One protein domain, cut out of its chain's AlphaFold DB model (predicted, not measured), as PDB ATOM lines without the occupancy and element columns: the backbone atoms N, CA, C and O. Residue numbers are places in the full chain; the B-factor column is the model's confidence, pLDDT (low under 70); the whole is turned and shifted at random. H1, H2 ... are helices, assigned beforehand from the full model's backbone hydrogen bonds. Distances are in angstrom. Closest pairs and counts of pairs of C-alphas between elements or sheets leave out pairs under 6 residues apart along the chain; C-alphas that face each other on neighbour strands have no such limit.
ATOM      1  N   ALA A   2     142.182 108.586 135.679       54.44
ATOM      2  CA  ALA A   2     140.784 109.016 135.494       54.44
ATOM      3  C   ALA A   2     140.206 109.878 136.644       54.44
ATOM      4  O   ALA A   2     139.701 110.966 136.404       54.44
ATOM      5  N   ARG A   3     140.397 109.475 137.913       57.94
ATOM      6  CA  ARG A   3     139.943 110.266 139.082       57.94
ATOM      7  C   ARG A   3     140.627 111.633 139.228       57.94
ATOM      8  O   ARG A   3     140.043 112.537 139.809       57.94
ATOM      9  N   ALA A   4     141.861 111.775 138.737       59.19
ATOM     10  CA  ALA A   4     142.571 113.052 138.749       59.19
ATOM     11  C   ALA A   4     142.061 113.955 137.617       59.19
ATOM     12  O   ALA A   4     141.745 115.108 137.873       59.19
ATOM     13  N   GLN A   5     141.880 113.416 136.407       60.75
ATOM     14  CA  GLN A   5     141.278 114.144 135.284       60.75
ATOM     15  C   GLN A   5     139.872 114.661 135.622       60.75
ATOM     16  O   GLN A   5     139.550 115.787 135.259       60.75
ATOM     17  N   ASP A   6     139.062 113.893 136.361       64.88
ATOM     18  CA  ASP A   6     137.730 114.334 136.801       64.88
ATOM     19  C   ASP A   6     137.770 115.462 137.843       64.88
ATOM     20  O   ASP A   6     136.905 116.335 137.827       64.88
ATOM     21  N   ALA A   7     138.783 115.501 138.716       64.88
ATOM     22  CA  ALA A   7     138.943 116.573 139.702       64.88
ATOM     23  C   ALA A   7     139.322 117.925 139.063       64.88
ATOM     24  O   ALA A   7     138.997 118.979 139.612       64.88
ATOM     25  N   TRP A   8     139.974 117.894 137.898       64.88
ATOM     26  CA  TRP A   8     140.424 119.076 137.156       64.88
ATOM     27  C   TRP A   8     139.469 119.494 136.020       64.88
ATOM     28  O   TRP A   8     139.593 120.597 135.486       64.88
ATOM     29  N   ARG A   9     138.441 118.689 135.706       63.59
ATOM     30  CA  ARG A   9     137.337 119.070 134.804       63.59
ATOM     31  C   ARG A   9     136.554 120.242 135.404       63.59
ATOM     32  O   ARG A   9     135.755 120.082 136.322       63.59
ATOM     33  N   GLY A  10     136.808 121.444 134.894       67.31
ATOM     34  CA  GLY A  10     136.237 122.699 135.397       67.31
ATOM     35  C   GLY A  10     137.265 123.648 136.014       67.31
ATOM     36  O   GLY A  10     136.880 124.699 136.525       67.31
ATOM     37  N   PHE A  11     138.556 123.313 135.958       71.56
ATOM     38  CA  PHE A  11     139.640 124.214 136.339       71.56
ATOM     39  C   PHE A  11     139.597 125.532 135.554       71.56
ATOM     40  O   PHE A  11     139.670 126.589 136.173       71.56
ATOM     41  N   ASP A  12     139.335 125.496 134.244       70.00
ATOM     42  CA  ASP A  12     139.174 126.707 133.424       70.00
ATOM     43  C   ASP A  12     137.977 127.563 133.840       70.00
ATOM     44  O   ASP A  12     138.082 128.785 133.903       70.00
ATOM     45  N   ALA A  13     136.851 126.937 134.195       73.12
ATOM     46  CA  ALA A  13     135.678 127.656 134.687       73.12
ATOM     47  C   ALA A  13     135.965 128.332 136.041       73.12
ATOM     48  O   ALA A  13     135.602 129.488 136.254       73.12
ATOM     49  N   ARG A  14     136.676 127.640 136.942       76.31
ATOM     50  CA  ARG A  14     137.109 128.196 138.237       76.31
ATOM     51  C   ARG A  14     138.167 129.287 138.066       76.31
ATOM     52  O   ARG A  14     138.113 130.291 138.766       76.31
ATOM     53  N   ARG A  15     139.086 129.133 137.112       75.38
ATOM     54  CA  ARG A  15     140.096 130.131 136.733       75.38
ATOM     55  C   ARG A  15     139.457 131.378 136.129       75.38
ATOM     56  O   ARG A  15     139.852 132.483 136.483       75.38
ATOM     57  N   ALA A  16     138.464 131.221 135.256       74.06
ATOM     58  CA  ALA A  16     137.709 132.330 134.681       74.06
ATOM     59  C   ALA A  16     136.927 133.093 135.760       74.06
ATOM     60  O   ALA A  16     136.974 134.321 135.796       74.06
ATOM     61  N   ALA A  17     136.288 132.374 136.689       78.38
ATOM     62  CA  ALA A  17     135.630 132.979 137.845       78.38
ATOM     63  C   ALA A  17     136.623 133.724 138.758       78.38
ATOM     64  O   ALA A  17     136.331 134.833 139.198       78.38
ATOM     65  N   LEU A  18     137.814 133.158 138.996       79.50
ATOM     66  CA  LEU A  18     138.874 133.801 139.778       79.50
ATOM     67  C   LEU A  18     139.394 135.078 139.098       79.50
ATOM     68  O   LEU A  18     139.535 136.094 139.768       79.50
ATOM     69  N   ARG A  19     139.625 135.059 137.777       79.25
ATOM     70  CA  ARG A  19     140.011 136.256 137.004       79.25
ATOM     71  C   ARG A  19     138.936 137.342 137.076       79.25
ATOM     72  O   ARG A  19     139.258 138.480 137.392       79.25
ATOM     73  N   GLY A  20     137.665 136.972 136.904       79.12
ATOM     74  CA  GLY A  20     136.542 137.901 137.056       79.12
ATOM     75  C   GLY A  20     136.445 138.505 138.462       79.12
ATOM     76  O   GLY A  20     136.186 139.698 138.601       79.12
ATOM     77  N   ALA A  21     136.717 137.715 139.506       77.25
ATOM     78  CA  ALA A  21     136.768 138.205 140.884       77.25
ATOM     79  C   ALA A  21     137.959 139.154 141.129       77.25
ATOM     80  O   ALA A  21     137.794 140.179 141.786       77.25
ATOM     81  N   ILE A  22     139.140 138.857 140.572       77.44
ATOM     82  CA  ILE A  22     140.322 139.736 140.633       77.44
ATOM     83  C   ILE A  22     140.031 141.084 139.955       77.44
ATOM     84  O   ILE A  22     140.369 142.133 140.510       77.44
ATOM     85  N   ASP A  23     139.379 141.072 138.790       76.00
ATOM     86  CA  ASP A  23     139.044 142.285 138.034       76.00
ATOM     87  C   ASP A  23     137.983 143.138 138.743       76.00
ATOM     88  O   ASP A  23     138.129 144.361 138.816       76.00
ATOM     89  N   ALA A  24     136.965 142.506 139.339       77.44
ATOM     90  CA  ALA A  24     135.957 143.193 140.147       77.44
ATOM     91  C   ALA A  24     136.582 143.902 141.363       77.44
ATOM     92  O   ALA A  24     136.340 145.089 141.586       77.44
ATOM     93  N   VAL A  25     137.470 143.220 142.097       73.69
ATOM     94  CA  VAL A  25     138.158 143.805 143.262       73.69
ATOM     95  C   VAL A  25     139.134 144.918 142.845       73.69
ATOM     96  O   VAL A  25     139.261 145.923 143.547       73.69
ATOM     97  N   ARG A  26     139.807 144.800 141.687       73.12
ATOM     98  CA  ARG A  26     140.654 145.878 141.137       73.12
ATOM     99  C   ARG A  26     139.848 147.133 140.779       73.12
ATOM    100  O   ARG A  26     140.355 148.232 140.997       73.12
ATOM    101  N   GLN A  27     138.620 146.987 140.270       71.81
ATOM    102  CA  GLN A  27     137.729 148.118 139.971       71.81
ATOM    103  C   GLN A  27     137.222 148.816 141.244       71.81
ATOM    104  O   GLN A  27     137.182 150.046 141.288       71.81
ATOM    105  N   GLU A  28     136.912 148.065 142.305       68.44
ATOM    106  CA  GLU A  28     136.443 148.630 143.582       68.44
ATOM    107  C   GLU A  28     137.536 149.396 144.356       68.44
ATOM    108  O   GLU A  28     137.243 150.403 145.007       68.44
ATOM    109  N   GLN A  29     138.817 149.015 144.241       63.38
ATOM    110  CA  GLN A  29     139.920 149.737 144.905       63.38
ATOM    111  C   GLN A  29     140.174 151.165 144.370       63.38
ATOM    112  O   GLN A  29     140.936 151.917 144.989       63.38
ATOM    113  N   SER A  40     147.075 143.737 152.745       71.06
ATOM    114  CA  SER A  40     146.805 142.293 152.684       71.06
ATOM    115  C   SER A  40     145.959 141.908 151.468       71.06
ATOM    116  O   SER A  40     146.214 140.886 150.835       71.06
ATOM    117  N   LEU A  41     144.993 142.747 151.073       70.69
ATOM    118  CA  LEU A  41     144.222 142.533 149.845       70.69
ATOM    119  C   LEU A  41     145.092 142.645 148.587       70.69
ATOM    120  O   LEU A  41     144.883 141.891 147.643       70.69
ATOM    121  N   ARG A  42     146.084 143.545 148.560       73.50
ATOM    122  CA  ARG A  42     147.043 143.626 147.447       73.50
ATOM    123  C   ARG A  42     147.928 142.386 147.369       73.50
ATOM    124  O   ARG A  42     148.110 141.875 146.272       73.50
ATOM    125  N   GLU A  43     148.418 141.874 148.496       77.12
ATOM    126  CA  GLU A  43     149.200 140.629 148.534       77.12
ATOM    127  C   GLU A  43     148.377 139.421 148.061       77.12
ATOM    128  O   GLU A  43     148.838 138.646 147.224       77.12
ATOM    129  N   LEU A  44     147.121 139.304 148.506       77.06
ATOM    130  CA  LEU A  44     146.210 138.254 148.041       77.06
ATOM    131  C   LEU A  44     145.884 138.379 146.547       77.06
ATOM    132  O   LEU A  44     145.785 137.362 145.866       77.06
ATOM    133  N   LEU A  45     145.752 139.601 146.019       77.62
ATOM    134  CA  LEU A  45     145.547 139.833 144.586       77.62
ATOM    135  C   LEU A  45     146.774 139.453 143.756       77.62
ATOM    136  O   LEU A  45     146.598 138.921 142.662       77.62
ATOM    137  N   VAL A  46     147.989 139.697 144.257       79.88
ATOM    138  CA  VAL A  46     149.233 139.268 143.596       79.88
ATOM    139  C   VAL A  46     149.275 137.744 143.520       79.88
ATOM    140  O   VAL A  46     149.338 137.196 142.421       79.88
ATOM    141  N   VAL A  47     149.095 137.057 144.652       78.94
ATOM    142  CA  VAL A  47     149.094 135.586 144.709       78.94
ATOM    143  C   VAL A  47     147.978 134.987 143.841       78.94
ATOM    144  O   VAL A  47     148.204 134.024 143.109       78.94
ATOM    145  N   ALA A  48     146.776 135.571 143.859       74.62
ATOM    146  CA  ALA A  48     145.662 135.118 143.028       74.62
ATOM    147  C   ALA A  48     145.907 135.355 141.527       74.62
ATOM    148  O   ALA A  48     145.497 134.529 140.709       74.62
ATOM    149  N   SER A  49     146.588 136.448 141.156       76.06
ATOM    150  CA  SER A  49     146.971 136.712 139.765       76.06
ATOM    151  C   SER A  49     148.051 135.755 139.268       76.06
ATOM    152  O   SER A  49     147.899 135.203 138.182       76.06
ATOM    153  N   GLU A  50     149.056 135.450 140.093       79.31
ATOM    154  CA  GLU A  50     150.082 134.454 139.770       79.31
ATOM    155  C   GLU A  50     149.452 133.065 139.576       79.31
ATOM    156  O   GLU A  50     149.684 132.414 138.562       79.31
ATOM    157  N   LEU A  51     148.545 132.642 140.468       73.75
ATOM    158  CA  LEU A  51     147.781 131.388 140.336       73.75
ATOM    159  C   LEU A  51     146.920 131.322 139.060       73.75
ATOM    160  O   LEU A  51     146.698 130.236 138.513       73.75
ATOM    161  N   ALA A  52     146.432 132.465 138.574       73.06
ATOM    162  CA  ALA A  52     145.632 132.554 137.356       73.06
ATOM    163  C   ALA A  52     146.470 132.499 136.064       73.06
ATOM    164  O   ALA A  52     145.903 132.225 134.998       73.06
ATOM    165  N   GLU A  53     147.779 132.747 136.142       74.56
ATOM    166  CA  GLU A  53     148.715 132.750 135.008       74.56
ATOM    167  C   GLU A  53     149.402 131.395 134.762       74.56
ATOM    168  O   GLU A  53     149.958 131.186 133.684       74.56
ATOM    169  N   LEU A  54     149.323 130.435 135.696       74.25
ATOM    170  CA  LEU A  54     149.933 129.111 135.505       74.25
ATOM    171  C   LEU A  54     149.364 128.369 134.266       74.25
ATOM    172  O   LEU A  54     148.173 128.482 133.968       74.25
ATOM    173  N   PRO A  55     150.149 127.551 133.543       70.62
ATOM    174  CA  PRO A  55     149.641 126.707 132.453       70.62
ATOM    175  C   PRO A  55     148.597 125.684 132.937       70.62
ATOM    176  O   PRO A  55     148.617 125.286 134.101       70.62
TER     177      PRO A  55
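Overview. This is residues 2 to 29 and 40 to 55 of the 671 residues of the protein "Protein CASP" of Raphidocelis subcapitata (UniProt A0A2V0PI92). The short helix H1 sticks out like an arm beyond the start of the long helix H2, and H3 packs side by side on a part of H2, running back the opposite way. The pair H2 and H3 makes the body, while the free arm, residues 2 to 11, makes much of the length. The printed part has 44 residues with three named helices, in the order H1, H2, H3, and no named strand; the class is all helix. The whole is loose, with a radius of gyration of the C-alphas of 12.5 A, and the C-alphas span 42 by 16 by 15 A.

Arrangement. Start at Ala 2, where H1, residues 2 to 8, begins; residues 2 to 11, of which 2 to 8 belong to H1, stand free. Go on over a tight link of 2 residues to H2, residues 11 to 28; H1 and H2 meet only through their link. Past the cut look for H3, residues 40 to 53, which touches H2 with 8 pairs of C-alphas within 8 A. H2 touches H3 with residues 15 to 22 alone. The closest C-alphas of H2 and H3 are those of Arg 15 and Ala 52, 6.1 A apart. The two helices run opposite ways at a steep tilt of 36 degrees, only just past shallow, and their centres are 10.7 A apart. H1 and H3 are apart. In the backbones of H1, H2 and H3 you will find every O i to N i+4 pair within hydrogen-bond range.

Along the chain. Find C-alpha 2 at (140.784, 109.016, 135.494); from there H1 runs through 7 residues to Trp 8, 10.2 A from first to last C-alpha. Next find C-alpha 11 at (139.640, 124.214, 136.339), where H2 begins; it runs through 18 residues to Glu 28, 25.7 A from first to last C-alpha, and is the longest helix by residues. H3 begins at Ser 40 and runs through 14 residues, 20.2 A from first to last C-alpha, to C-alpha 53 at (148.715, 132.750, 135.008).

Size, cuts and confidence. The two C-alphas farthest apart are those of Ala 2 and Gln 29, 41.8 A. Without the stretch that stands free, the body has 34 residues, spans 26 by 16 by 10 A and has a radius of gyration of 9.4 A. Residues 30 to 39 are not printed; look across this cut and C-alphas 29 and 40 are 12.8 A apart. The link from H2 to H3 lies across the cut. The mean pLDDT of the printed part is 72.2, and the model's confidence is low, under 70, at residues 2 to 10 and 28 to 29.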